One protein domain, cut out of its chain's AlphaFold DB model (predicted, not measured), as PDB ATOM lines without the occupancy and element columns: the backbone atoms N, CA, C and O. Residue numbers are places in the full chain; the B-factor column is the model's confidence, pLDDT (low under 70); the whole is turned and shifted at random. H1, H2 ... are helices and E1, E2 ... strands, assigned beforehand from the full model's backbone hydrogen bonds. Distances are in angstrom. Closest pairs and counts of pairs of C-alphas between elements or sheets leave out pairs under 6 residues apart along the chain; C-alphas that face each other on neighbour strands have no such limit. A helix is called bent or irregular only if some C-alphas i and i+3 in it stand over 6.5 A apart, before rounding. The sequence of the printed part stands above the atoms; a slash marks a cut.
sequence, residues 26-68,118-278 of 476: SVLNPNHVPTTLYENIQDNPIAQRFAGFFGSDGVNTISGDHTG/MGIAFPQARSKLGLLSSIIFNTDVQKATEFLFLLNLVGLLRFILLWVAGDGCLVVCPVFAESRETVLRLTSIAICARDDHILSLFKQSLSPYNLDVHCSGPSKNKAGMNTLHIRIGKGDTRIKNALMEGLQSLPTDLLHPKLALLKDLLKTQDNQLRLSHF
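Overview. This is residues 26 to 68 and 118 to 278 of the 476 residues of the protein "C2H2-type zinc finger transcription factor" of Mucor lusitanicus CBS 277.49 (UniProt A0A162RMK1). A strongly twisted sheet of five strands has helices H5, H6 and H8 over one face and no named helix on the other. H5 lies near the middle of the domain with H2 packed on it; H1, H3 and H4 lie toward one end of the long axis, and the turn of the E1-E2 hairpin reaches the other. The printed part has 204 residues, with eight named helices and five named strands in the order H1 H2 H3 H4 H5 E1 E2 H6 E3 E4 H7 H8 E5. The sheet is branched and antiparallel, the class mixed; the whole is compact, radius of gyration of the C-alphas 17.7 A, yet elongated, 63 by 35 by 31 A.

Arrangement. Start at E2, residues 182 to 193, which bends by 50 degrees at residue 188. On one side of it is E1, residues 169 to 176, in a hairpin; N 171 and O 188 are 2.9 A apart, within hydrogen-bond range. On the other side find E4, residues 226 to 231, with N 191 and O 228 at 2.8 A, and E5, residues 272 to 274, with N 184 and O 273 at 2.8 A. Edge strand E3, residues 213 to 216, forms a hairpin with E4; N 229 and O 214 are 2.8 A apart. On the same face, H6, residues 196 to 209, runs along E4 at 5 degrees on the local plane; H5, residues 153 to 166, runs across E2 at 88 degrees on the local plane; H8, residues 257 to 267, is slantwise to E2 at 49 degrees on the local plane. H5, the hub, touches H2, residues 45 to 57; their closest C-alphas, Gly 52 and Phe 159, are 4.5 A apart. H7, residues 237 to 248, touches H5 with residues 242 to 247 alone, closest C-alphas Arg 158 and Gly 246, 4.7 A, and forms a helical hairpin with H8. H4, residues 141 to 149, touches H6 at a shallow tilt of 30 degrees, closest C-alphas Phe 149 and Ser 205, 6.1 A, and touches H3, residues 121 to 129, about perpendicular at 78 degrees. H1, residues 35 to 38, only just touches H2, with 3 pairs of C-alphas within 8 A, and only at the corner. Every O i to N i+4 pair is within hydrogen-bond range in H2, H3, H4, H5, H7 and H8, and 8 of 10 in H6; H1 is too short for one.

Along the chain. Find C-alpha 35 at (62.663, 101.542, 49.650), where H1 begins. E2 starts from C-alpha 182 at (104.958, 111.730, 26.791) and runs 31.7 A; E1 measures 22.4 A, H6 20.9 A, H5 20.3 A and H2 18.4 A. H6 is only just irregular: C-alphas 205 and 208 are 6.9 A apart. E5 ends at C-alpha 274, (100.155, 107.139, 26.210).

Size, cuts and confidence. The C-alphas farthest apart, Leu 28 and Arg 180, are 63.9 A apart. Residues 69 to 117 are not printed, and C-alphas 68 and 118 are 8.7 A apart across the cut. Of the links printed whole, H3 to H4 is long. The mean pLDDT of the printed part is 79.2; look for values under 70 at, among others, residues 118 to 131 and 217 to 224.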
ATOM      1  N   SER A  26      53.045 103.431  48.045       43.41
ATOM      2  CA  SER A  26      51.885 103.747  47.226       43.41
ATOM      3  C   SER A  26      51.953 102.820  46.009       43.41
ATOM      4  O   SER A  26      52.628 103.127  45.023       43.41
ATOM      5  N   VAL A  27      51.223 101.704  46.078       46.91
ATOM      6  CA  VAL A  27      51.033 100.694  45.014       46.91
ATOM      7  C   VAL A  27      50.636 101.328  43.664       46.91
ATOM      8  O   VAL A  27      50.820 100.739  42.604       46.91
ATOM      9  N   LEU A  28      50.167 102.579  43.675       51.16
ATOM     10  CA  LEU A  28      49.676 103.315  42.514       51.16
ATOM     11  C   LEU A  28      50.755 103.944  41.606       51.16
ATOM     12  O   LEU A  28      50.395 104.457  40.546       51.16
ATOM     13  N   ASN A  29      52.057 103.944  41.949       57.47
ATOM     14  CA  ASN A  29      53.053 104.625  41.099       57.47
ATOM     15  C   ASN A  29      54.423 103.935  40.974       57.47
ATOM     16  O   ASN A  29      55.290 104.178  41.800       57.47
ATOM     17  N   PRO A  30      54.698 103.166  39.907       64.88
ATOM     18  CA  PRO A  30      55.911 102.343  39.792       64.88
ATOM     19  C   PRO A  30      57.200 103.089  39.372       64.88
ATOM     20  O   PRO A  30      58.227 102.441  39.167       64.88
ATOM     21  N   ASN A  31      57.179 104.423  39.215       77.12
ATOM     22  CA  ASN A  31      58.350 105.223  38.809       77.12
ATOM     23  C   ASN A  31      59.152 105.743  40.017       77.12
ATOM     24  O   ASN A  31      59.415 106.943  40.138       77.12
ATOM     25  N   HIS A  32      59.502 104.834  40.926       74.94
ATOM     26  CA  HIS A  32      60.293 105.101  42.120       74.94
ATOM     27  C   HIS A  32      61.388 104.050  42.298       74.94
ATOM     28  O   HIS A  32      61.274 102.921  41.823       74.94
ATOM     29  N   VAL A  33      62.446 104.440  43.002       76.06
ATOM     30  CA  VAL A  33      63.413 103.496  43.564       76.06
ATOM     31  C   VAL A  33      62.762 102.791  44.758       76.06
ATOM     32  O   VAL A  33      62.202 103.500  45.602       76.06
ATOM     33  N   PRO A  34      62.809 101.446  44.834       76.12
ATOM     34  CA  PRO A  34      62.268 100.695  45.956       76.12
ATOM     35  C   PRO A  34      62.960 101.101  47.252       76.12
ATOM     36  O   PRO A  34      64.159 101.377  47.292       76.12
ATOM     37  N   THR A  35      62.191 101.126  48.326       69.31
ATOM     38  CA  THR A  35      62.663 101.542  49.650       69.31
ATOM     39  C   THR A  35      63.718 100.587  50.197       69.31
ATOM     40  O   THR A  35      64.686 101.024  50.818       69.31
ATOM     41  N   THR A  36      63.604  99.313  49.819       74.31
ATOM     42  CA  THR A  36      64.581  98.255  50.078       74.31
ATOM     43  C   THR A  36      65.951  98.510  49.453       74.31
ATOM     44  O   THR A  36      66.920  97.886  49.871       74.31
ATOM     45  N   LEU A  37      66.097  99.444  48.494       79.12
ATOM     46  CA  LEU A  37      67.421  99.777  47.956       79.12
ATOM     47  C   LEU A  37      68.364 100.243  49.071       79.12
ATOM     48  O   LEU A  37      69.543  99.916  49.046       79.12
ATOM     49  N   TYR A  38      67.853 101.021  50.022       75.25
ATOM     50  CA  TYR A  38      68.664 101.640  51.068       75.25
ATOM     51  C   TYR A  38      68.782 100.791  52.333       75.25
ATOM     52  O   TYR A  38      69.547 101.151  53.229       75.25
ATOM     53  N   GLU A  39      68.064  99.670  52.406       74.81
ATOM     54  CA  GLU A  39      68.246  98.695  53.477       74.81
ATOM     55  C   GLU A  39      69.677  98.143  53.394       74.81
ATOM     56  O   GLU A  39      70.131  97.718  52.330       74.81
ATOM     57  N   ASN A  40      70.413  98.205  54.507       76.44
ATOM     58  CA  ASN A  40      71.816  97.783  54.599       76.44
ATOM     59  C   ASN A  40      72.731  98.456  53.560       76.44
ATOM     60  O   ASN A  40      73.570  97.807  52.931       76.44
ATOM     61  N   ILE A  41      72.591  99.774  53.365       80.69
ATOM     62  CA  ILE A  41      73.399 100.526  52.392       80.69
ATOM     63  C   ILE A  41      74.915 100.325  52.565       80.69
ATOM     64  O   ILE A  41      75.627 100.389  51.562       80.69
ATOM     65  N   GLN A  42      75.426 100.023  53.767       84.00
ATOM     66  CA  GLN A  42      76.847  99.697  53.969       84.00
ATOM     67  C   GLN A  42      77.333  98.496  53.132       84.00
ATOM     68  O   GLN A  42      78.469  98.501  52.655       84.00
ATOM     69  N   ASP A  43      76.438  97.550  52.840       85.25
ATOM     70  CA  ASP A  43      76.727  96.291  52.147       85.25
ATOM     71  C   ASP A  43      76.090  96.228  50.752       85.25
ATOM     72  O   ASP A  43      76.220  95.226  50.051       85.25
ATOM     73  N   ASN A  44      75.427  97.305  50.310       87.06
ATOM     74  CA  ASN A  44      74.753  97.378  49.014       87.06
ATOM     75  C   ASN A  44      75.498  98.304  48.024       87.06
ATOM     76  O   ASN A  44      75.301  99.526  48.024       87.06
ATOM     77  N   PRO A  45      76.322  97.748  47.106       89.06
ATOM     78  CA  PRO A  45      77.052  98.527  46.109       89.06
ATOM     79  C   PRO A  45      76.164  99.389  45.210       89.06
ATOM     80  O   PRO A  45      76.564 100.492  44.838       89.06
ATOM     81  N   ILE A  46      74.974  98.906  44.840       87.88
ATOM     82  CA  ILE A  46      74.055  99.629  43.951       87.88
ATOM     83  C   ILE A  46      73.507 100.861  44.674       87.88
ATOM     84  O   ILE A  46      73.482 101.950  44.097       87.88
ATOM     85  N   ALA A  47      73.134 100.708  45.944       86.19
ATOM     86  CA  ALA A  47      72.616 101.791  46.773       86.19
ATOM     87  C   ALA A  47      73.647 102.909  46.965       86.19
ATOM     88  O   ALA A  47      73.341 104.080  46.737       86.19
ATOM     89  N   GLN A  48      74.895 102.549  47.280       88.50
ATOM     90  CA  GLN A  48      76.002 103.502  47.422       88.50
ATOM     91  C   GLN A  48      76.260 104.278  46.125       88.50
ATOM     92  O   GLN A  48      76.477 105.490  46.148       88.50
ATOM     93  N   ARG A  49      76.197 103.599  44.971       88.56
ATOM     94  CA  ARG A  49      76.356 104.230  43.654       88.56
ATOM     95  C   ARG A  49      75.218 105.179  43.322       88.56
ATOM     96  O   ARG A  49      75.471 106.297  42.877       88.56
ATOM     97  N   PHE A  50      73.982 104.737  43.532       88.06
ATOM     98  CA  PHE A  50      72.810 105.566  43.295       88.06
ATOM     99  C   PHE A  50      72.853 106.817  44.178       88.06
ATOM    100  O   PHE A  50      72.686 107.922  43.671       88.06
ATOM    101  N   ALA A  51      73.149 106.654  45.469       86.19
ATOM    102  CA  ALA A  51      73.275 107.751  46.422       86.19
ATOM    103  C   ALA A  51      74.369 108.752  46.011       86.19
ATOM    104  O   ALA A  51      74.119 109.958  46.005       86.19
ATOM    105  N   GLY A  52      75.545 108.265  45.598       89.06
ATOM    106  CA  GLY A  52      76.646 109.114  45.137       89.06
ATOM    107  C   GLY A  52      76.307 109.891  43.865       89.06
ATOM    108  O   GLY A  52      76.543 111.096  43.791       89.06
ATOM    109  N   PHE A  53      75.696 109.227  42.877       89.25
ATOM    110  CA  PHE A  53      75.321 109.873  41.619       89.25
ATOM    111  C   PHE A  53      74.190 110.886  41.821       89.25
ATOM    112  O   PHE A  53      74.294 112.018  41.346       89.25
ATOM    113  N   PHE A  54      73.155 110.516  42.585       85.88
ATOM    114  CA  PHE A  54      72.066 111.416  42.973       85.88
ATOM    115  C   PHE A  54      72.583 112.633  43.744       85.88
ATOM    116  O   PHE A  54      72.098 113.741  43.538       85.88
ATOM    117  N   GLY A  55      73.599 112.456  44.591       83.31
ATOM    118  CA  GLY A  55      74.234 113.569  45.289       83.31
ATOM    119  C   GLY A  55      74.891 114.588  44.358       83.31
ATOM    120  O   GLY A  55      74.896 115.770  44.680       83.31
ATOM    121  N   SER A  56      75.381 114.164  43.193       85.31
ATOM    122  CA  SER A  56      75.987 115.067  42.205       85.31
ATOM    123  C   SER A  56      74.989 115.641  41.189       85.31
ATOM    124  O   SER A  56      74.798 116.845  41.133       85.31
ATOM    125  N   ASP A  57      74.291 114.803  40.421       81.12
ATOM    126  CA  ASP A  57      73.436 115.248  39.305       81.12
ATOM    127  C   ASP A  57      71.927 115.123  39.600       81.12
ATOM    128  O   ASP A  57      71.076 115.355  38.731       81.12
ATOM    129  N   GLY A  58      71.560 114.711  40.816       75.56
ATOM    130  CA  GLY A  58      70.168 114.615  41.240       75.56
ATOM    131  C   GLY A  58      69.556 115.996  41.468       75.56
ATOM    132  O   GLY A  58      70.113 116.843  42.166       75.56
ATOM    133  N   VAL A  59      68.368 116.211  40.911       70.31
ATOM    134  CA  VAL A  59      67.554 117.406  41.147       70.31
ATOM    135  C   VAL A  59      66.551 117.087  42.243       70.31
ATOM    136  O   VAL A  59      65.927 116.025  42.231       70.31
ATOM    137  N   ASN A  60      66.382 117.994  43.198       63.97
ATOM    138  CA  ASN A  60      65.340 117.875  44.204       63.97
ATOM    139  C   ASN A  60      64.802 119.268  44.572       63.97
ATOM    140  O   ASN A  60      65.553 120.237  44.662       63.97
ATOM    141  N   THR A  61      63.488 119.390  44.731       57.34
ATOM    142  CA  THR A  61      62.839 120.634  45.163       57.34
ATOM    143  C   THR A  61      62.154 120.407  46.497       57.34
ATOM    144  O   THR A  61      61.694 119.305  46.783       57.34
ATOM    145  N   ILE A  62      62.074 121.455  47.320       46.81
ATOM    146  CA  ILE A  62      61.485 121.389  48.668       46.81
ATOM    147  C   ILE A  62      60.012 120.941  48.614       46.81
ATOM    148  O   ILE A  62      59.567 120.218  49.497       46.81
ATOM    149  N   SER A  63      59.283 121.282  47.544       50.09
ATOM    150  CA  SER A  63      57.902 120.826  47.326       50.09
ATOM    151  C   SER A  63      57.775 119.347  46.926       50.09
ATOM    152  O   SER A  63      56.667 118.834  46.836       50.09
ATOM    153  N   GLY A  64      58.881 118.646  46.639       51.56
ATOM    154  CA  GLY A  64      58.878 117.267  46.132       51.56
ATOM    155  C   GLY A  64      58.432 117.129  44.669       51.56
ATOM    156  O   GLY A  64      58.565 116.062  44.072       51.56
ATOM    157  N   ASP A  65      57.959 118.210  44.044       51.28
ATOM    158  CA  ASP A  65      57.422 118.154  42.687       51.28
ATOM    159  C   ASP A  65      58.483 117.875  41.626       51.28
ATOM    160  O   ASP A  65      58.123 117.565  40.494       51.28
ATOM    161  N   HIS A  66      59.772 118.083  41.884       64.00
ATOM    162  CA  HIS A  66      60.830 117.982  40.870       64.00
ATOM    163  C   HIS A  66      62.029 117.173  41.394       64.00
ATOM    164  O   HIS A  66      63.183 117.533  41.173       64.00
ATOM    165  N   THR A  67      61.766 116.068  42.095       73.94
ATOM    166  CA  THR A  67      62.798 115.121  42.538       73.94
ATOM    167  C   THR A  67      63.143 114.127  41.428       73.94
ATOM    168  O   THR A  67      62.241 113.549  40.827       73.94
ATOM    169  N   GLY A  68      64.424 113.898  41.131       80.50
ATOM    170  CA  GLY A  68      64.855 112.936  40.115       80.50
ATOM    171  C   GLY A  68      66.184 113.299  39.449       80.50
ATOM    172  O   GLY A  68      67.072 113.839  40.095       80.50
ATOM    173  N   MET A 118      58.152 109.924  41.377       67.62
ATOM    174  CA  MET A 118      56.743 110.210  41.604       67.62
ATOM    175  C   MET A 118      56.341 109.752  43.007       67.62
ATOM    176  O   MET A 118      56.250 108.557  43.266       67.62
ATOM    177  N   GLY A 119      56.103 110.715  43.901       58.81
ATOM    178  CA  GLY A 119      55.719 110.487  45.297       58.81
ATOM    179  C   GLY A 119      56.603 111.253  46.288       58.81
ATOM    180  O   GLY A 119      57.723 111.640  45.968       58.81
ATOM    181  N   ILE A 120      56.103 111.460  47.509       52.88
ATOM    182  CA  ILE A 120      56.784 112.233  48.568       52.88
ATOM    183  C   ILE A 120      57.766 111.404  49.417       52.88
ATOM    184  O   ILE A 120      58.532 111.963  50.203       52.88
ATOM    185  N   ALA A 121      57.780 110.078  49.242       53.59
ATOM    186  CA  ALA A 121      58.547 109.156  50.079       53.59
ATOM    187  C   ALA A 121      60.069 109.311  49.928       53.59
ATOM    188  O   ALA A 121      60.787 109.213  50.915       53.59
ATOM    189  N   PHE A 122      60.592 109.605  48.734       57.44
ATOM    190  CA  PHE A 122      62.039 109.760  48.536       57.44
ATOM    191  C   PHE A 122      62.612 111.074  49.075       57.44
ATOM    192  O   PHE A 122      63.660 111.026  49.714       57.44
ATOM    193  N   PRO A 123      61.961 112.243  48.915       57.56
ATOM    194  CA  PRO A 123      62.346 113.448  49.653       57.56
ATOM    195  C   PRO A 123      62.369 113.240  51.177       57.56
ATOM    196  O   PRO A 123      63.304 113.684  51.845       57.56
ATOM    197  N   GLN A 124      61.388 112.508  51.719       57.19
ATOM    198  CA  GLN A 124      61.335 112.152  53.141       57.19
ATOM    199  C   GLN A 124      62.438 111.155  53.528       57.19
ATOM    200  O   GLN A 124      63.109 111.360  54.536       57.19
ATOM    201  N   ALA A 125      62.688 110.131  52.709       55.34
ATOM    202  CA  ALA A 125      63.777 109.177  52.901       55.34
ATOM    203  C   ALA A 125      65.142 109.868  52.823       55.34
ATOM    204  O   ALA A 125      65.988 109.610  53.659       55.34
ATOM    205  N   ARG A 126      65.348 110.823  51.911       63.19
ATOM    206  CA  ARG A 126      66.563 111.650  51.842       63.19
ATOM    207  C   ARG A 126      66.782 112.452  53.123       63.19
ATOM    208  O   ARG A 126      67.896 112.452  53.631       63.19
ATOM    209  N   SER A 127      65.749 113.132  53.626       61.28
ATOM    210  CA  SER A 127      65.829 113.889  54.887       61.28
ATOM    211  C   SER A 127      66.119 112.972  56.083       61.28
ATOM    212  O   SER A 127      66.813 113.358  57.020       61.28
ATOM    213  N   LYS A 128      65.632 111.728  56.047       59.34
ATOM    214  CA  LYS A 128      65.876 110.729  57.095       59.34
ATOM    215  C   LYS A 128      67.219 109.996  56.959       59.34
ATOM    216  O   LYS A 128      67.798 109.663  57.977       59.34
ATOM    217  N   LEU A 129      67.728 109.804  55.741       59.31
ATOM    218  CA  LEU A 129      68.990 109.115  55.427       59.31
ATOM    219  C   LEU A 129      70.189 110.069  55.286       59.31
ATOM    220  O   LEU A 129      71.302 109.611  55.061       59.31
ATOM    221  N   GLY A 130      69.978 111.389  55.334       64.19
ATOM    222  CA  GLY A 130      71.058 112.374  55.211       64.19
ATOM    223  C   GLY A 130      71.730 112.423  53.833       64.19
ATOM    224  O   GLY A 130      72.893 112.805  53.734       64.19
ATOM    225  N   LEU A 131      71.043 112.032  52.750       69.62
ATOM    226  CA  LEU A 131      71.673 111.996  51.421       69.62
ATOM    227  C   LEU A 131      72.095 113.407  50.973       69.62
ATOM    228  O   LEU A 131      71.280 114.330  50.916       69.62
ATOM    229  N   LEU A 132      73.362 113.548  50.589       72.00
ATOM    230  CA  LEU A 132      73.994 114.789  50.125       72.00
ATOM    231  C   LEU A 132      73.381 115.309  48.804       72.00
ATOM    232  O   LEU A 132      72.779 114.546  48.051       72.00
ATOM    233  N   SER A 133      73.498 116.609  48.496       72.38
ATOM    234  CA  SER A 133      73.252 117.163  47.142       72.38
ATOM    235  C   SER A 133      74.176 118.339  46.841       72.38
ATOM    236  O   SER A 133      74.244 119.272  47.628       72.38
ATOM    237  N   SER A 134      74.820 118.344  45.676       66.31
ATOM    238  CA  SER A 134      75.645 119.455  45.189       66.31
ATOM    239  C   SER A 134      74.825 120.683  44.755       66.31
ATOM    240  O   SER A 134      75.395 121.760  44.548       66.31
ATOM    241  N   ILE A 135      73.503 120.527  44.604       62.56
ATOM    242  CA  ILE A 135      72.586 121.535  44.051       62.56
ATOM    243  C   ILE A 135      71.801 122.260  45.156       62.56
ATOM    244  O   ILE A 135      71.442 123.423  44.973       62.56
ATOM    245  N   ILE A 136      71.538 121.606  46.294       61.22
ATOM    246  CA  ILE A 136      70.655 122.128  47.347       61.22
ATOM    247  C   ILE A 136      71.428 122.376  48.640       61.22
ATOM    248  O   ILE A 136      72.028 121.464  49.201       61.22
ATOM    249  N   PHE A 137      71.313 123.596  49.159       62.19
ATOM    250  CA  PHE A 137      71.973 124.070  50.379       62.19
ATOM    251  C   PHE A 137      71.160 123.779  51.656       62.19
ATOM    252  O   PHE A 137      70.953 124.665  52.478       62.19
ATOM    253  N   ASN A 138      70.622 122.563  51.801       60.22
ATOM    254  CA  ASN A 138      69.832 122.161  52.979       60.22
ATOM    255  C   ASN A 138      70.178 120.755  53.495       60.22
ATOM    256  O   ASN A 138      69.335 120.068  54.072       60.22
ATOM    257  N   THR A 139      71.401 120.304  53.228       68.56
ATOM    258  CA  THR A 139      71.898 119.015  53.711       68.56
ATOM    259  C   THR A 139      71.901 119.004  55.242       68.56
ATOM    260  O   THR A 139      72.514 119.869  55.864       68.56
ATOM    261  N   ASP A 140      71.241 118.015  55.845       73.69
ATOM    262  CA  ASP A 140      71.339 117.730  57.280       73.69
ATOM    263  C   ASP A 140      72.742 117.173  57.565       73.69
ATOM    264  O   ASP A 140      73.051 116.027  57.233       73.69
ATOM    265  N   VAL A 141      73.618 118.028  58.099       76.38
ATOM    266  CA  VAL A 141      75.047 117.733  58.286       76.38
ATOM    267  C   VAL A 141      75.251 116.548  59.225       76.38
ATOM    268  O   VAL A 141      76.132 115.727  58.971       76.38
ATOM    269  N   GLN A 142      74.437 116.424  60.274       79.50
ATOM    270  CA  GLN A 142      74.566 115.343  61.245       79.50
ATOM    271  C   GLN A 142      74.260 113.996  60.586       79.50
ATOM    272  O   GLN A 142      75.108 113.107  60.583       79.50
ATOM    273  N   LYS A 143      73.107 113.877  59.922       79.75
ATOM    274  CA  LYS A 143      72.725 112.624  59.252       79.75
ATOM    275  C   LYS A 143      73.628 112.285  58.077       79.75
ATOM    276  O   LYS A 143      73.912 111.119  57.836       79.75
ATOM    277  N   ALA A 144      74.088 113.292  57.336       82.12
ATOM    278  CA  ALA A 144      75.055 113.086  56.266       82.12
ATOM    279  C   ALA A 144      76.393 112.563  56.805       82.12
ATOM    280  O   ALA A 144      77.012 111.702  56.179       82.12
ATOM    281  N   THR A 145      76.825 113.061  57.969       84.56
ATOM    282  CA  THR A 145      78.001 112.544  58.674       84.56
ATOM    283  C   THR A 145      77.769 111.088  59.053       84.56
ATOM    284  O   THR A 145      78.515 110.230  58.597       84.56
ATOM    285  N   GLU A 146      76.706 110.793  59.801       83.38
ATOM    286  CA  GLU A 146      76.352 109.429  60.211       83.38
ATOM    287  C   GLU A 146      76.339 108.478  59.003       83.38
ATOM    288  O   GLU A 146      77.054 107.480  59.004       83.38
ATOM    289  N   PHE A 147      75.656 108.855  57.919       84.81
ATOM    290  CA  PHE A 147      75.604 108.092  56.671       84.81
ATOM    291  C   PHE A 147      76.986 107.792  56.072       84.81
ATOM    292  O   PHE A 147      77.271 106.644  55.732       84.81
ATOM    293  N   LEU A 148      77.852 108.798  55.914       88.38
ATOM    294  CA  LEU A 148      79.178 108.586  55.326       88.38
ATOM    295  C   LEU A 148      80.074 107.720  56.220       88.38
ATOM    296  O   LEU A 148      80.904 106.975  55.699       88.38
ATOM    297  N   PHE A 149      79.911 107.808  57.542       88.56
ATOM    298  CA  PHE A 149      80.668 107.020  58.516       88.56
ATOM    299  C   PHE A 149      80.204 105.557  58.614       88.56
ATOM    300  O   PHE A 149      80.991 104.718  59.047       88.56
ATOM    301  N   LEU A 150      78.996 105.217  58.141       87.25
ATOM    302  CA  LEU A 150      78.564 103.818  57.974       87.25
ATOM    303  C   LEU A 150      79.367 103.072  56.899       87.25
ATOM    304  O   LEU A 150      79.408 101.841  56.885       87.25
ATOM    305  N   LEU A 151      79.970 103.792  55.951       90.00
ATOM    306  CA  LEU A 151      80.655 103.187  54.818       90.00
ATOM    307  C   LEU A 151      82.113 102.870  55.167       90.00
ATOM    308  O   LEU A 151      82.901 103.752  55.520       90.00
ATOM    309  N   ASN A 152      82.512 101.613  54.959       91.56
ATOM    310  CA  ASN A 152      83.931 101.260  54.919       91.56
ATOM    311  C   ASN A 152      84.642 101.982  53.752       91.56
ATOM    312  O   ASN A 152      83.996 102.563  52.875       91.56
ATOM    313  N   LEU A 153      85.978 101.928  53.696       92.25
ATOM    314  CA  LEU A 153      86.758 102.633  52.669       92.25
ATOM    315  C   LEU A 153      86.262 102.358  51.241       92.25
ATOM    316  O   LEU A 153      86.130 103.280  50.438       92.25
ATOM    317  N   VAL A 154      85.988 101.094  50.917       93.50
ATOM    318  CA  VAL A 154      85.554 100.680  49.578       93.50
ATOM    319  C   VAL A 154      84.166 101.235  49.270       93.50
ATOM    320  O   VAL A 154      83.948 101.753  48.175       93.50
ATOM    321  N   GLY A 155      83.240 101.180  50.228       92.44
ATOM    322  CA  GLY A 155      81.898 101.738  50.088       92.44
ATOM    323  C   GLY A 155      81.904 103.262  49.960       92.44
ATOM    324  O   GLY A 155      81.237 103.816  49.083       92.44
ATOM    325  N   LEU A 156      82.734 103.941  50.755       93.44
ATOM    326  CA  LEU A 156      82.911 105.390  50.704       93.44
ATOM    327  C   LEU A 156      83.511 105.822  49.361       93.44
ATOM    328  O   LEU A 156      82.999 106.735  48.713       93.44
ATOM    329  N   LEU A 157      84.556 105.135  48.890       94.00
ATOM    330  CA  LEU A 157      85.130 105.396  47.572       94.00
ATOM    331  C   LEU A 157      84.139 105.072  46.452       94.00
ATOM    332  O   LEU A 157      84.065 105.826  45.490       94.00
ATOM    333  N   ARG A 158      83.327 104.015  46.566       92.56
ATOM    334  CA  ARG A 158      82.272 103.698  45.591       92.56
ATOM    335  C   ARG A 158      81.239 104.821  45.496       92.56
ATOM    336  O   ARG A 158      80.887 105.217  44.384       92.56
ATOM    337  N   PHE A 159      80.802 105.361  46.630       92.44
ATOM    338  CA  PHE A 159      79.933 106.537  46.686       92.44
ATOM    339  C   PHE A 159      80.598 107.753  46.013       92.44
ATOM    340  O   PHE A 159      80.032 108.352  45.094       92.44
ATOM    341  N   ILE A 160      81.843 108.061  46.390       93.81
ATOM    342  CA  ILE A 160      82.627 109.177  45.834       93.81
ATOM    343  C   ILE A 160      82.839 109.032  44.326       93.81
ATOM    344  O   ILE A 160      82.745 110.012  43.595       93.81
ATOM    345  N   LEU A 161      83.109 107.830  43.822       93.69
ATOM    346  CA  LEU A 161      83.326 107.594  42.398       93.69
ATOM    347  C   LEU A 161      82.100 107.982  41.570       93.69
ATOM    348  O   LEU A 161      82.248 108.536  40.481       93.69
ATOM    349  N   LEU A 162      80.892 107.753  42.080       91.94
ATOM    350  CA  LEU A 162      79.674 108.141  41.370       91.94
ATOM    351  C   LEU A 162      79.360 109.627  41.512       91.94
ATOM    352  O   LEU A 162      78.860 110.219  40.561       91.94
ATOM    353  N   TRP A 163      79.781 110.261  42.602       91.69
ATOM    354  CA  TRP A 163      79.848 111.720  42.642       91.69
ATOM    355  C   TRP A 163      80.818 112.266  41.584       91.69
ATOM    356  O   TRP A 163      80.540 113.233  40.874       91.69
ATOM    357  N   VAL A 164      81.984 111.625  41.440       91.69
ATOM    358  CA  VAL A 164      82.984 111.996  40.436       91.69
ATOM    359  C   VAL A 164      82.445 111.790  39.025       91.69
ATOM    360  O   VAL A 164      82.775 112.580  38.139       91.69
ATOM    361  N   ALA A 165      81.610 110.774  38.800       89.81
ATOM    362  CA  ALA A 165      80.959 110.516  37.523       89.81
ATOM    363  C   ALA A 165      80.109 111.704  37.053       89.81
ATOM    364  O   ALA A 165      80.299 112.112  35.905       89.81
ATOM    365  N   GLY A 166      79.311 112.303  37.942       86.75
ATOM    366  CA  GLY A 166      78.561 113.528  37.662       86.75
ATOM    367  C   GLY A 166      79.451 114.772  37.661       86.75
ATOM    368  O   GLY A 166      80.119 115.080  36.666       86.75
ATOM    369  N   ASP A 167      79.553 115.437  38.811       82.62
ATOM    370  CA  ASP A 167      80.184 116.759  38.950       82.62
ATOM    371  C   ASP A 167      81.720 116.740  39.058       82.62
ATOM    372  O   ASP A 167      82.391 117.747  38.785       82.62
ATOM    373  N   GLY A 168      82.331 115.620  39.454       87.12
ATOM    374  CA  GLY A 168      83.783 115.560  39.667       87.12
ATOM    375  C   GLY A 168      84.623 115.448  38.388       87.12
ATOM    376  O   GLY A 168      84.147 115.566  37.252       87.12
ATOM    377  N   CYS A 169      85.936 115.284  38.545       87.00
ATOM    378  CA  CYS A 169      86.852 115.065  37.423       87.00
ATOM    379  C   CYS A 169      88.020 114.140  37.767       87.00
ATOM    380  O   CYS A 169      88.428 114.013  38.916       87.00
ATOM    381  N   LEU A 170      88.583 113.522  36.729       90.38
ATOM    382  CA  LEU A 170      89.882 112.866  36.809       90.38
ATOM    383  C   LEU A 170      90.956 113.911  36.526       90.38
ATOM    384  O   LEU A 170      90.868 114.622  35.521       90.38
ATOM    385  N   VAL A 171      91.955 114.011  37.397       88.31
ATOM    386  CA  VAL A 171      93.078 114.928  37.213       88.31
ATOM    387  C   VAL A 171      94.251 114.133  36.673       88.31
ATOM    388  O   VAL A 171      94.736 113.196  37.311       88.31
ATOM    389  N   VAL A 172      94.692 114.508  35.478       85.81
ATOM    390  CA  VAL A 172      95.823 113.888  34.794       85.81
ATOM    391  C   VAL A 172      96.897 114.930  34.517       85.81
ATOM    392  O   VAL A 172      96.582 116.072  34.177       85.81
ATOM    393  N   CYS A 173      98.159 114.532  34.638       82.25
ATOM    394  CA  CYS A 173      99.310 115.375  34.327       82.25
ATOM    395  C   CYS A 173     100.198 114.690  33.278       82.25
ATOM    396  O   CYS A 173     100.426 113.482  33.378       82.25
ATOM    397  N   PRO A 174     100.724 115.429  32.286       80.88
ATOM    398  CA  PRO A 174     101.719 114.890  31.372       80.88
ATOM    399  C   PRO A 174     103.031 114.628  32.117       80.88
ATOM    400  O   PRO A 174     103.518 115.484  32.853       80.88
ATOM    401  N   VAL A 175     103.604 113.447  31.911       79.94
ATOM    402  CA  VAL A 175     104.896 113.024  32.455       79.94
ATOM    403  C   VAL A 175     105.724 112.380  31.344       79.94
ATOM    404  O   VAL A 175     105.176 111.831  30.386       79.94
ATOM    405  N   PHE A 176     107.047 112.464  31.452       74.62
ATOM    406  CA  PHE A 176     107.951 111.736  30.566       74.62
ATOM    407  C   PHE A 176     108.170 110.335  31.130       74.62
ATOM    408  O   PHE A 176     108.610 110.193  32.272       74.62
ATOM    409  N   ALA A 177     107.809 109.318  30.351       67.62
ATOM    410  CA  ALA A 177     108.130 107.936  30.675       67.62
ATOM    411  C   ALA A 177     109.616 107.657  30.398       67.62
ATOM    412  O   ALA A 177     110.259 108.368  29.621       67.62
ATOM    413  N   GLU A 178     110.151 106.588  30.990       68.50
ATOM    414  CA  GLU A 178     111.529 106.117  30.759       68.50
ATOM    415  C   GLU A 178     111.811 105.859  29.267       68.50
ATOM    416  O   GLU A 178     112.921 106.074  28.789       68.50
ATOM    417  N   SER A 179     110.769 105.534  28.496       62.91
ATOM    418  CA  SER A 179     110.792 105.370  27.038       62.91
ATOM    419  C   SER A 179     110.948 106.670  26.229       62.91
ATOM    420  O   SER A 179     110.855 106.632  25.004       62.91
ATOM    421  N   ARG A 180     111.144 107.831  26.874       70.88
ATOM    422  CA  ARG A 180     111.162 109.179  26.256       70.88
ATOM    423  C   ARG A 180     109.859 109.587  25.555       70.88
ATOM    424  O   ARG A 180     109.815 110.613  24.877       70.88
ATOM    425  N   GLU A 181     108.777 108.840  25.753       72.69
ATOM    426  CA  GLU A 181     107.442 109.224  25.300       72.69
ATOM    427  C   GLU A 181     106.708 110.060  26.360       72.69
ATOM    428  O   GLU A 181     106.848 109.852  27.568       72.69
ATOM    429  N   THR A 182     105.884 111.011  25.908       76.50
ATOM    430  CA  THR A 182     104.958 111.730  26.791       76.50
ATOM    431  C   THR A 182     103.725 110.871  27.060       76.50
ATOM    432  O   THR A 182     102.992 110.497  26.140       76.50
ATOM    433  N   VAL A 183     103.453 110.624  28.335       81.38
ATOM    434  CA  VAL A 183     102.280 109.884  28.808       81.38
ATOM    435  C   VAL A 183     101.483 110.746  29.783       81.38
ATOM    436  O   VAL A 183     102.022 111.648  30.423       81.38
ATOM    437  N   LEU A 184     100.182 110.511  29.885       82.75
ATOM    438  CA  LEU A 184      99.327 111.138  30.883       82.75
ATOM    439  C   LEU A 184      99.238 110.221  32.094       82.75
ATOM    440  O   LEU A 184      98.824 109.070  31.967       82.75
ATOM    441  N   ARG A 185      99.606 110.739  33.264       86.81
ATOM    442  CA  ARG A 185      99.487 110.040  34.542       86.81
ATOM    443  C   ARG A 185      98.286 110.560  35.314       86.81
ATOM    444  O   ARG A 185      98.154 111.772  35.486       86.81
ATOM    445  N   LEU A 186      97.450 109.660  35.817       90.94
ATOM    446  CA  LEU A 186      96.430 109.994  36.808       90.94
ATOM    447  C   LEU A 186      97.102 110.423  38.118       90.94
ATOM    448  O   LEU A 186      97.879 109.661  38.686       90.94
ATOM    449  N   THR A 187      96.798 111.628  38.599       89.94
ATOM    450  CA  THR A 187      97.373 112.173  39.842       89.94
ATOM    451  C   THR A 187      96.363 112.262  40.972       89.94
ATOM    452  O   THR A 187      96.734 112.135  42.135       89.94
ATOM    453  N   SER A 188      95.089 112.496  40.659       92.69
ATOM    454  CA  SER A 188      94.019 112.518  41.657       92.69
ATOM    455  C   SER A 188      92.653 112.289  41.024       92.69
ATOM    456  O   SER A 188      92.448 112.534  39.830       92.69
ATOM    457  N   ILE A 189      91.702 111.860  41.849       94.56
ATOM    458  CA  ILE A 189      90.277 112.059  41.578       94.56
ATOM    459  C   ILE A 189      89.812 113.293  42.347       94.56
ATOM    460  O   ILE A 189      90.233 113.527  43.478       94.56
ATOM    461  N   ALA A 190      88.982 114.108  41.709       92.56
ATOM    462  CA  ALA A 190      88.553 115.392  42.234       92.56
ATOM    463  C   ALA A 190      87.031 115.429  42.379       92.56
ATOM    464  O   ALA A 190      86.299 115.268  41.397       92.56
ATOM    465  N   ILE A 191      86.576 115.663  43.605       91.75
ATOM    466  CA  ILE A 191      85.182 115.886  43.972       91.75
ATOM    467  C   ILE A 191      84.917 117.382  43.856       91.75
ATOM    468  O   ILE A 191      85.664 118.187  44.411       91.75
ATOM    469  N   CYS A 192      83.864 117.753  43.140       86.75
ATOM    470  CA  CYS A 192      83.435 119.141  43.033       86.75
ATOM    471  C   CYS A 192      82.055 119.281  43.664       86.75
ATOM    472  O   CYS A 192      81.178 118.449  43.425       86.75
ATOM    473  N   ALA A 193      81.880 120.329  44.454       81.06
ATOM    474  CA  ALA A 193      80.602 120.705  45.036       81.06
ATOM    475  C   ALA A 193      80.516 122.233  45.103       81.06
ATOM    476  O   ALA A 193      81.536 122.927  45.102       81.06
ATOM    477  N   ARG A 194      79.291 122.762  45.122       75.00
ATOM    478  CA  ARG A 194      79.057 124.198  45.350       75.00
ATOM    479  C   ARG A 194      79.067 124.559  46.831       75.00
ATOM    480  O   ARG A 194      79.328 125.707  47.158       75.00
ATOM    481  N   ASP A 195      78.751 123.592  47.686       75.44
ATOM    482  CA  ASP A 195      78.703 123.745  49.134       75.44
ATOM    483  C   ASP A 195      79.989 123.201  49.774       75.44
ATOM    484  O   ASP A 195      80.329 122.023  49.619       75.44
ATOM    485  N   ASP A 196      80.694 124.063  50.506       78.00
ATOM    486  CA  ASP A 196      81.944 123.728  51.191       78.00
ATOM    487  C   ASP A 196      81.754 122.774  52.368       78.00
ATOM    488  O   ASP A 196      82.683 122.037  52.722       78.00
ATOM    489  N   HIS A 197      80.549 122.714  52.938       80.81
ATOM    490  CA  HIS A 197      80.238 121.754  53.993       80.81
ATOM    491  C   HIS A 197      80.305 120.326  53.457       80.81
ATOM    492  O   HIS A 197      80.847 119.448  54.119       80.81
ATOM    493  N   ILE A 198      79.867 120.095  52.215       84.19
ATOM    494  CA  ILE A 198      79.937 118.778  51.568       84.19
ATOM    495  C   ILE A 198      81.392 118.337  51.383       84.19
ATOM    496  O   ILE A 198      81.738 117.188  51.656       84.19
ATOM    497  N   LEU A 199      82.270 119.246  50.947       87.81
ATOM    498  CA  LEU A 199      83.695 118.936  50.793       87.81
ATOM    499  C   LEU A 199      84.365 118.675  52.147       87.81
ATOM    500  O   LEU A 199      85.207 117.781  52.251       87.81
ATOM    501  N   SER A 200      83.968 119.418  53.181       88.00
ATOM    502  CA  SER A 200      84.436 119.218  54.556       88.00
ATOM    503  C   SER A 200      84.003 117.860  55.110       88.00
ATOM    504  O   SER A 200      84.835 117.154  55.677       88.00
ATOM    505  N   LEU A 201      82.756 117.447  54.854       89.81
ATOM    506  CA  LEU A 201      82.238 116.125  55.213       89.81
ATOM    507  C   LEU A 201      83.037 115.009  54.539       89.81
ATOM    508  O   LEU A 201      83.548 114.127  55.221       89.81
ATOM    509  N   PHE A 202      83.245 115.082  53.219       92.38
ATOM    510  CA  PHE A 202      84.081 114.099  52.524       92.38
ATOM    511  C   PHE A 202      85.496 114.034  53.097       92.38
ATOM    512  O   PHE A 202      86.029 112.945  53.302       92.38
ATOM    513  N   LYS A 203      86.108 115.187  53.383       92.56
ATOM    514  CA  LYS A 203      87.440 115.245  53.990       92.56
ATOM    515  C   LYS A 203      87.461 114.579  55.370       92.56
ATOM    516  O   LYS A 203      88.387 113.824  55.657       92.56
ATOM    517  N   GLN A 204      86.447 114.826  56.197       92.31
ATOM    518  CA  GLN A 204      86.318 114.237  57.527       92.31
ATOM    519  C   GLN A 204      86.129 112.717  57.447       92.31
ATOM    520  O   GLN A 204      86.860 111.986  58.114       92.31
ATOM    521  N   SER A 205      85.235 112.233  56.583       92.50
ATOM    522  CA  SER A 205      84.969 110.799  56.408       92.50
ATOM    523  C   SER A 205      86.151 110.033  55.805       92.50
ATOM    524  O   SER A 205      86.297 108.838  56.043       92.50
ATOM    525  N   LEU A 206      87.025 110.700  55.043       93.31
ATOM    526  CA  LEU A 206      88.250 110.094  54.502       93.31
ATOM    527  C   LEU A 206      89.425 110.100  55.496       93.31
ATOM    528  O   LEU A 206      90.368 109.328  55.317       93.31
ATOM    529  N   SER A 207      89.379 110.940  56.537       92.31
ATOM    530  CA  SER A 207      90.484 111.108  57.492       92.31
ATOM    531  C   SER A 207      90.915 109.824  58.225       92.31
ATOM    532  O   SER A 207      92.128 109.614  58.326       92.31
ATOM    533  N   PRO A 208      90.013 108.902  58.637       92.56
ATOM    534  CA  PRO A 208      90.412 107.670  59.329       92.56
ATOM    535  C   PRO A 208      91.237 106.723  58.450       92.56
ATOM    536  O   PRO A 208      91.937 105.842  58.946       92.56
ATOM    537  N   TYR A 209      91.173 106.895  57.128       90.38
ATOM    538  CA  TYR A 209      91.853 106.034  56.172       90.38
ATOM    539  C   TYR A 209      93.256 106.521  55.803       90.38
ATOM    540  O   TYR A 209      93.933 105.831  55.044       90.38
ATOM    541  N   ASN A 210      93.728 107.647  56.354       87.44
ATOM    542  CA  ASN A 210      95.063 108.201  56.097       87.44
ATOM    543  C   ASN A 210      95.372 108.349  54.590       87.44
ATOM    544  O   ASN A 210      96.431 107.943  54.109       87.44
ATOM    545  N   LEU A 211      94.397 108.854  53.828       90.31
ATOM    546  CA  LEU A 211      94.557 109.159  52.407       90.31
ATOM    547  C   LEU A 211      95.081 110.588  52.230       90.31
ATOM    548  O   LEU A 211      94.716 111.489  52.984       90.31
ATOM    549  N   ASP A 212      95.880 110.816  51.187       90.88
ATOM    550  CA  ASP A 212      96.340 112.160  50.825       90.88
ATOM    551  C   ASP A 212      95.194 112.954  50.177       90.88
ATOM    552  O   ASP A 212      94.861 112.778  48.999       90.88
ATOM    553  N   VAL A 213      94.566 113.816  50.981       93.06
ATOM    554  CA  VAL A 213      93.404 114.618  50.598       93.06
ATOM    555  C   VAL A 213      93.695 116.107  50.785       93.06
ATOM    556  O   VAL A 213      94.055 116.548  51.876       93.06
ATOM    557  N   HIS A 214      93.478 116.913  49.745       89.25
ATOM    558  CA  HIS A 214      93.662 118.368  49.808       89.25
ATOM    559  C   HIS A 214      92.568 119.128  49.056       89.25
ATOM    560  O   HIS A 214      92.043 118.662  48.047       89.25
ATOM    561  N   CYS A 215      92.240 120.326  49.536       85.38
ATOM    562  CA  CYS A 215      91.300 121.219  48.864       85.38
ATOM    563  C   CYS A 215      92.050 122.164  47.918       85.38
ATOM    564  O   CYS A 215      93.154 122.614  48.228       85.38
ATOM    565  N   SER A 216      91.436 122.504  46.789       80.44
ATOM    566  CA  SER A 216      91.873 123.592  45.918       80.44
ATOM    567  C   SER A 216      90.741 124.605  45.726       80.44
ATOM    568  O   SER A 216      89.559 124.251  45.751       80.44
ATOM    569  N   GLY A 217      91.119 125.883  45.593       66.31
ATOM    570  CA  GLY A 217      90.177 126.982  45.379       66.31
ATOM    571  C   GLY A 217      89.466 126.904  44.020       66.31
ATOM    572  O   GLY A 217      89.797 126.057  43.184       66.31
ATOM    573  N   PRO A 218      88.506 127.804  43.759       62.34
ATOM    574  CA  PRO A 218      87.606 127.684  42.621       62.34
ATOM    575  C   PRO A 218      88.352 127.705  41.280       62.34
ATOM    576  O   PRO A 218      89.119 128.619  40.967       62.34
ATOM    577  N   SER A 219      88.104 126.688  40.451       53.31
ATOM    578  CA  SER A 219      88.713 126.567  39.121       53.31
ATOM    579  C   SER A 219      87.995 127.438  38.086       53.31
ATOM    580  O   SER A 219      86.767 127.403  37.978       53.31
ATOM    581  N   LYS A 220      88.766 128.136  37.230       44.44
ATOM    582  CA  LYS A 220      88.258 128.944  36.096       44.44
ATOM    583  C   LYS A 220      87.319 128.166  35.159       44.44
ATOM    584  O   LYS A 220      86.481 128.774  34.503       44.44
ATOM    585  N   ASN A 221      87.452 126.837  35.100       47.00
ATOM    586  CA  ASN A 221      86.705 125.978  34.178       47.00
ATOM    587  C   ASN A 221      85.450 125.328  34.795       47.00
ATOM    588  O   ASN A 221      84.697 124.690  34.064       47.00
ATOM    589  N   LYS A 222      85.214 125.457  36.111       53.50
ATOM    590  CA  LYS A 222      84.098 124.798  36.820       53.50
ATOM    591  C   LYS A 222      83.234 125.779  37.618       53.50
ATOM    592  O   LYS A 222      83.018 125.583  38.804       53.50
ATOM    593  N   ALA A 223      82.748 126.838  36.968       56.81
ATOM    594  CA  ALA A 223      81.658 127.693  37.468       56.81
ATOM    595  C   ALA A 223      81.755 128.136  38.952       56.81
ATOM    596  O   ALA A 223      80.730 128.268  39.614       56.81
ATOM    597  N   GLY A 224      82.965 128.350  39.484       61.72
ATOM    598  CA  GLY A 224      83.167 128.752  40.881       61.72
ATOM    599  C   GLY A 224      83.043 127.639  41.933       61.72
ATOM    600  O   GLY A 224      82.996 127.959  43.111       61.72
ATOM    601  N   MET A 225      82.998 126.358  41.546       70.06
ATOM    602  CA  MET A 225      82.975 125.227  42.485       70.06
ATOM    603  C   MET A 225      84.329 125.023  43.171       70.06
ATOM    604  O   MET A 225      85.372 125.004  42.505       70.06
ATOM    605  N   ASN A 226      84.289 124.768  44.479       81.12
ATOM    606  CA  ASN A 226      85.437 124.295  45.239       81.12
ATOM    607  C   ASN A 226      85.681 122.808  44.964       81.12
ATOM    608  O   ASN A 226      84.789 122.072  44.523       81.12
ATOM    609  N   THR A 227      86.930 122.374  45.136       87.75
ATOM    610  CA  THR A 227      87.348 121.025  44.741       87.75
ATOM    611  C   THR A 227      88.143 120.341  45.845       87.75
ATOM    612  O   THR A 227      89.122 120.889  46.347       87.75
ATOM    613  N   LEU A 228      87.752 119.113  46.187       92.50
ATOM    614  CA  LEU A 228      88.501 118.210  47.057       92.50
ATOM    615  C   LEU A 228      89.213 117.165  46.196       92.50
ATOM    616  O   LEU A 228      88.578 116.465  45.408       92.50
ATOM    617  N   HIS A 229      90.523 117.050  46.345       93.81
ATOM    618  CA  HIS A 229      91.352 116.096  45.621       93.81
ATOM    619  C   HIS A 229      91.728 114.933  46.524       93.81
ATOM    620  O   HIS A 229      92.244 115.158  47.613       93.81
ATOM    621  N   ILE A 230      91.554 113.709  46.029       95.12
ATOM    622  CA  ILE A 230      92.133 112.500  46.614       95.12
ATOM    623  C   ILE A 230      93.316 112.107  45.731       95.12
ATOM    624  O   ILE A 230      93.128 111.705  44.576       95.12
ATOM    625  N   ARG A 231      94.539 112.315  46.229       93.44
ATOM    626  CA  ARG A 231      95.768 112.054  45.479       93.44
ATOM    627  C   ARG A 231      95.996 110.550  45.361       93.44
ATOM    628  O   ARG A 231      95.776 109.795  46.298       93.44
ATOM    629  N   ILE A 232      96.453 110.136  44.186       90.69
ATOM    630  CA  ILE A 232      96.842 108.762  43.889       90.69
ATOM    631  C   ILE A 232      98.347 108.797  43.628       90.69
ATOM    632  O   ILE A 232      98.795 109.198  42.551       90.69
ATOM    633  N   GLY A 233      99.125 108.465  44.660       79.50
ATOM    634  CA  GLY A 233     100.584 108.475  44.601       79.50
ATOM    635  C   GLY A 233     101.142 107.438  43.623       79.50
ATOM    636  O   GLY A 233     100.505 106.425  43.318       79.50
ATOM    637  N   LYS A 234     102.368 107.667  43.136       76.06
ATOM    638  CA  LYS A 234     103.107 106.636  42.393       76.06
ATOM    639  C   LYS A 234     103.366 105.465  43.347       76.06
ATOM    640  O   LYS A 234     103.949 105.671  44.403       76.06
ATOM    641  N   GLY A 235     102.925 104.265  42.977       74.06
ATOM    642  CA  GLY A 235     103.080 103.069  43.813       74.06
ATOM    643  C   GLY A 235     102.112 102.964  44.999       74.06
ATOM    644  O   GLY A 235     102.252 102.030  45.780       74.06
ATOM    645  N   ASP A 236     101.122 103.856  45.134       82.00
ATOM    646  CA  ASP A 236     100.098 103.749  46.183       82.00
ATOM    647  C   ASP A 236      99.123 102.606  45.859       82.00
ATOM    648  O   ASP A 236      98.105 102.778  45.182       82.00
ATOM    649  N   THR A 237      99.479 101.398  46.294       85.94
ATOM    650  CA  THR A 237      98.702 100.178  46.053       85.94
ATOM    651  C   THR A 237      97.420 100.147  46.872       85.94
ATOM    652  O   THR A 237      96.423  99.603  46.405       85.94
ATOM    653  N   ARG A 238      97.396 100.772  48.054       87.94
ATOM    654  CA  ARG A 238      96.237 100.754  48.951       87.94
ATOM    655  C   ARG A 238      95.058 101.500  48.343       87.94
ATOM    656  O   ARG A 238      93.987 100.911  48.191       87.94
ATOM    657  N   ILE A 239      95.246 102.766  47.954       90.69
ATOM    658  CA  ILE A 239      94.158 103.534  47.334       90.69
ATOM    659  C   ILE A 239      93.776 102.937  45.979       90.69
ATOM    660  O   ILE A 239      92.597 102.855  45.641       90.69
ATOM    661  N   LYS A 240      94.767 102.463  45.214       91.50
ATOM    662  CA  LYS A 240      94.562 101.848  43.905       91.50
ATOM    663  C   LYS A 240      93.678 100.605  44.001       91.50
ATOM    664  O   LYS A 240      92.718 100.497  43.239       91.50
ATOM    665  N   ASN A 241      93.960  99.712  44.947       91.81
ATOM    666  CA  ASN A 241      93.181  98.496  45.169       91.81
ATOM    667  C   ASN A 241      91.761  98.830  45.633       91.81
ATOM    668  O   ASN A 241      90.808  98.326  45.047       91.81
ATOM    669  N   ALA A 242      91.604  99.754  46.586       92.56
ATOM    670  CA  ALA A 242      90.286 100.159  47.076       92.56
ATOM    671  C   ALA A 242      89.420 100.816  45.980       92.56
ATOM    672  O   ALA A 242      88.226 100.538  45.865       92.56
ATOM    673  N   LEU A 243      90.020 101.646  45.114       93.75
ATOM    674  CA  LEU A 243      89.344 102.205  43.939       93.75
ATOM    675  C   LEU A 243      88.955 101.111  42.938       93.75
ATOM    676  O   LEU A 243      87.835 101.117  42.427       93.75
ATOM    677  N   MET A 244      89.857 100.166  42.657       92.75
ATOM    678  CA  MET A 244      89.584  99.050  41.749       92.75
ATOM    679  C   MET A 244      88.457  98.153  42.262       92.75
ATOM    680  O   MET A 244      87.568  97.806  41.486       92.75
ATOM    681  N   GLU A 245      88.430  97.850  43.555       91.69
ATOM    682  CA  GLU A 245      87.363  97.085  44.204       91.69
ATOM    683  C   GLU A 245      86.013  97.828  44.146       91.69
ATOM    684  O   GLU A 245      84.978  97.276  43.744       91.69
ATOM    685  N   GLY A 246      86.026  99.140  44.419       89.56
ATOM    686  CA  GLY A 246      84.859 100.011  44.252       89.56
ATOM    687  C   GLY A 246      84.286  99.978  42.825       89.56
ATOM    688  O   GLY A 246      83.063  99.968  42.638       89.56
ATOM    689  N   LEU A 247      85.156  99.878  41.813       89.25
ATOM    690  CA  LEU A 247      84.788  99.796  40.395       89.25
ATOM    691  C   LEU A 247      84.327  98.392  39.957       89.25
ATOM    692  O   LEU A 247      83.413  98.296  39.137       89.25
ATOM    693  N   GLN A 248      84.940  97.318  40.469       83.00
ATOM    694  CA  GLN A 248      84.705  95.924  40.046       83.00
ATOM    695  C   GLN A 248      83.398  95.313  40.557       83.00
ATOM    696  O   GLN A 248      82.858  94.426  39.908       83.00
ATOM    697  N   SER A 249      82.869  95.813  41.669       68.31
ATOM    698  CA  SER A 249      81.678  95.285  42.357       68.31
ATOM    699  C   SER A 249      80.351  95.246  41.560       68.31
ATOM    700  O   SER A 249      79.332  94.914  42.153       68.31
ATOM    701  N   LEU A 250      80.309  95.575  40.255       61.44
ATOM    702  CA  LEU A 250      79.071  95.608  39.450       61.44
ATOM    703  C   LEU A 250      79.280  95.362  37.935       61.44
ATOM    704  O   LEU A 250      80.392  95.546  37.432       61.44
ATOM    705  N   PRO A 251      78.195  95.037  37.189       68.44
ATOM    706  CA  PRO A 251      78.196  94.878  35.732       68.44
ATOM    707  C   PRO A 251      78.814  96.056  34.968       68.44
ATOM    708  O   PRO A 251      78.609  97.221  35.320       68.44
ATOM    709  N   THR A 252      79.510  95.759  33.867       69.50
ATOM    710  CA  THR A 252      80.187  96.747  33.003       69.50
ATOM    711  C   THR A 252      79.247  97.848  32.503       69.50
ATOM    712  O   THR A 252      79.663  98.994  32.357       69.50
ATOM    713  N   ASP A 253      77.967  97.536  32.311       70.94
ATOM    714  CA  ASP A 253      76.955  98.473  31.808       70.94
ATOM    715  C   ASP A 253      76.530  99.550  32.823       70.94
ATOM    716  O   ASP A 253      75.895 100.537  32.447       70.94
ATOM    717  N   LEU A 254      76.910  99.396  34.097       76.69
ATOM    718  CA  LEU A 254      76.743 100.405  35.153       76.69
ATOM    719  C   LEU A 254      77.979 101.283  35.341       76.69
ATOM    720  O   LEU A 254      78.008 102.139  36.229       76.69
ATOM    721  N   LEU A 255      79.030 101.056  34.557       85.38
ATOM    722  CA  LEU A 255      80.243 101.838  34.663       85.38
ATOM    723  C   LEU A 255      80.097 103.111  33.832       85.38
ATOM    724  O   LEU A 255      80.119 103.078  32.604       85.38
ATOM    725  N   HIS A 256      79.963 104.249  34.512       89.19
ATOM    726  CA  HIS A 256      79.939 105.547  33.846       89.19
ATOM    727  C   HIS A 256      81.198 105.723  32.967       89.19
ATOM    728  O   HIS A 256      82.292 105.373  33.422       89.19
ATOM    729  N   PRO A 257      81.120 106.313  31.759       87.38
ATOM    730  CA  PRO A 257      82.267 106.432  30.847       87.38
ATOM    731  C   PRO A 257      83.525 107.065  31.460       87.38
ATOM    732  O   PRO A 257      84.650 106.645  31.187       87.38
ATOM    733  N   LYS A 258      83.346 108.055  32.347       88.19
ATOM    734  CA  LYS A 258      84.439 108.670  33.125       88.19
ATOM    735  C   LYS A 258      85.138 107.645  34.032       88.19
ATOM    736  O   LYS A 258      86.355 107.660  34.158       88.19
ATOM    737  N   LEU A 259      84.373 106.739  34.638       91.88
ATOM    738  CA  LEU A 259      84.877 105.689  35.522       91.88
ATOM    739  C   LEU A 259      85.457 104.497  34.755       91.88
ATOM    740  O   LEU A 259      86.351 103.836  35.269       91.88
ATOM    741  N   ALA A 260      85.010 104.256  33.521       89.88
ATOM    742  CA  ALA A 260      85.645 103.294  32.625       89.88
ATOM    743  C   ALA A 260      87.084 103.716  32.286       89.88
ATOM    744  O   ALA A 260      88.007 102.921  32.452       89.88
ATOM    745  N   LEU A 261      87.293 104.996  31.955       88.88
ATOM    746  CA  LEU A 261      88.636 105.562  31.792       88.88
ATOM    747  C   LEU A 261      89.472 105.438  33.075       88.88
ATOM    748  O   LEU A 261      90.637 105.055  33.013       88.88
ATOM    749  N   LEU A 262      88.891 105.732  34.244       92.06
ATOM    750  CA  LEU A 262      89.589 105.545  35.520       92.06
ATOM    751  C   LEU A 262      90.009 104.084  35.724       92.06
ATOM    752  O   LEU A 262      91.157 103.828  36.072       92.06
ATOM    753  N   LYS A 263      89.102 103.131  35.486       91.50
ATOM    754  CA  LYS A 263      89.371 101.694  35.617       91.50
ATOM    755  C   LYS A 263      90.543 101.268  34.738       91.50
ATOM    756  O   LYS A 263      91.402 100.525  35.200       91.50
ATOM    757  N   ASP A 264      90.600 101.743  33.498       88.94
ATOM    758  CA  ASP A 264      91.695 101.404  32.588       88.94
ATOM    759  C   ASP A 264      93.007 102.092  32.972       88.94
ATOM    760  O   ASP A 264      94.041 101.430  32.978       88.94
ATOM    761  N   LEU A 265      92.976 103.358  33.411       89.94
ATOM    762  CA  LEU A 265      94.145 104.029  33.993       89.94
ATOM    763  C   LEU A 265      94.709 103.228  35.169       89.94
ATOM    764  O   LEU A 265      95.903 102.954  35.199       89.94
ATOM    765  N   LEU A 266      93.864 102.793  36.102       91.44
ATOM    766  CA  LEU A 266      94.295 102.022  37.267       91.44
ATOM    767  C   LEU A 266      94.838 100.629  36.893       91.44
ATOM    768  O   LEU A 266      95.648 100.088  37.630       91.44
ATOM    769  N   LYS A 267      94.486 100.033  35.749       89.88
ATOM    770  CA  LYS A 267      95.110  98.759  35.322       89.88
ATOM    771  C   LYS A 267      96.557  98.921  34.859       89.88
ATOM    772  O   LYS A 267      97.317  97.961  34.899       89.88
ATOM    773  N   THR A 268      96.944 100.112  34.410       87.88
ATOM    774  CA  THR A 268      98.295 100.355  33.893       87.88
ATOM    775  C   THR A 268      99.342 100.443  35.007       87.88
ATOM    776  O   THR A 268      99.041 100.743  36.173       87.88
ATOM    777  N   GLN A 269     100.601 100.207  34.637       82.06
ATOM    778  CA  GLN A 269     101.744 100.498  35.498       82.06
ATOM    779  C   GLN A 269     101.827 102.015  35.731       82.06
ATOM    780  O   GLN A 269     101.672 102.807  34.802       82.06
ATOM    781  N   ASP A 270     102.013 102.430  36.988       83.19
ATOM    782  CA  ASP A 270     102.058 103.838  37.418       83.19
ATOM    783  C   ASP A 270     100.838 104.710  37.057       83.19
ATOM    784  O   ASP A 270     100.919 105.939  37.134       83.19
ATOM    785  N   ASN A 271      99.706 104.109  36.681       87.81
ATOM    786  CA  ASN A 271      98.485 104.814  36.282       87.81
ATOM    787  C   ASN A 271      98.693 105.751  35.071       87.81
ATOM    788  O   ASN A 271      98.227 106.898  35.067       87.81
ATOM    789  N   GLN A 272      99.447 105.283  34.070       85.75
ATOM    790  CA  GLN A 272      99.855 106.033  32.882       85.75
ATOM    791  C   GLN A 272      99.193 105.510  31.603       85.75
ATOM    792  O   GLN A 272      99.207 104.318  31.314       85.75
ATOM    793  N   LEU A 273      98.706 106.427  30.769       81.94
ATOM    794  CA  LEU A 273      98.281 106.142  29.397       81.94
ATOM    795  C   LEU A 273      99.084 106.990  28.414       81.94
ATOM    796  O   LEU A 273      99.271 108.191  28.619       81.94
ATOM    797  N   ARG A 274      99.532 106.386  27.308       78.00
ATOM    798  CA  ARG A 274     100.155 107.139  26.210       78.00
ATOM    799  C   ARG A 274      99.175 108.180  25.684       78.00
ATOM    800  O   ARG A 274      97.992 107.886  25.528       78.00
ATOM    801  N   LEU A 275      99.671 109.372  25.351       72.81
ATOM    802  CA  LEU A 275      98.814 110.452  24.854       72.81
ATOM    803  C   LEU A 275      98.040 110.044  23.587       72.81
ATOM    804  O   LEU A 275      96.883 110.420  23.437       72.81
ATOM    805  N   SER A 276      98.649 109.223  22.725       66.88
ATOM    806  CA  SER A 276      98.017 108.663  21.520       66.88
ATOM    807  C   SER A 276      96.870 107.688  21.807       66.88
ATOM    808  O   SER A 276      95.989 107.531  20.971       66.88
ATOM    809  N   HIS A 277      96.881 107.043  22.974       69.62
ATOM    810  CA  HIS A 277      95.858 106.093  23.417       69.62
ATOM    811  C   HIS A 277      94.873 106.731  24.398       69.62
ATOM    812  O   HIS A 277      93.904 106.094  24.810       69.62
ATOM    813  N   PHE A 278      95.116 107.980  24.806       75.38
ATOM    814  CA  PHE A 278      94.164 108.697  25.631       75.38
ATOM    815  C   PHE A 278      92.886 108.889  24.815       75.38
ATOM    816  O   PHE A 278      92.973 109.271  23.645       75.38
TER     817      PHE A 278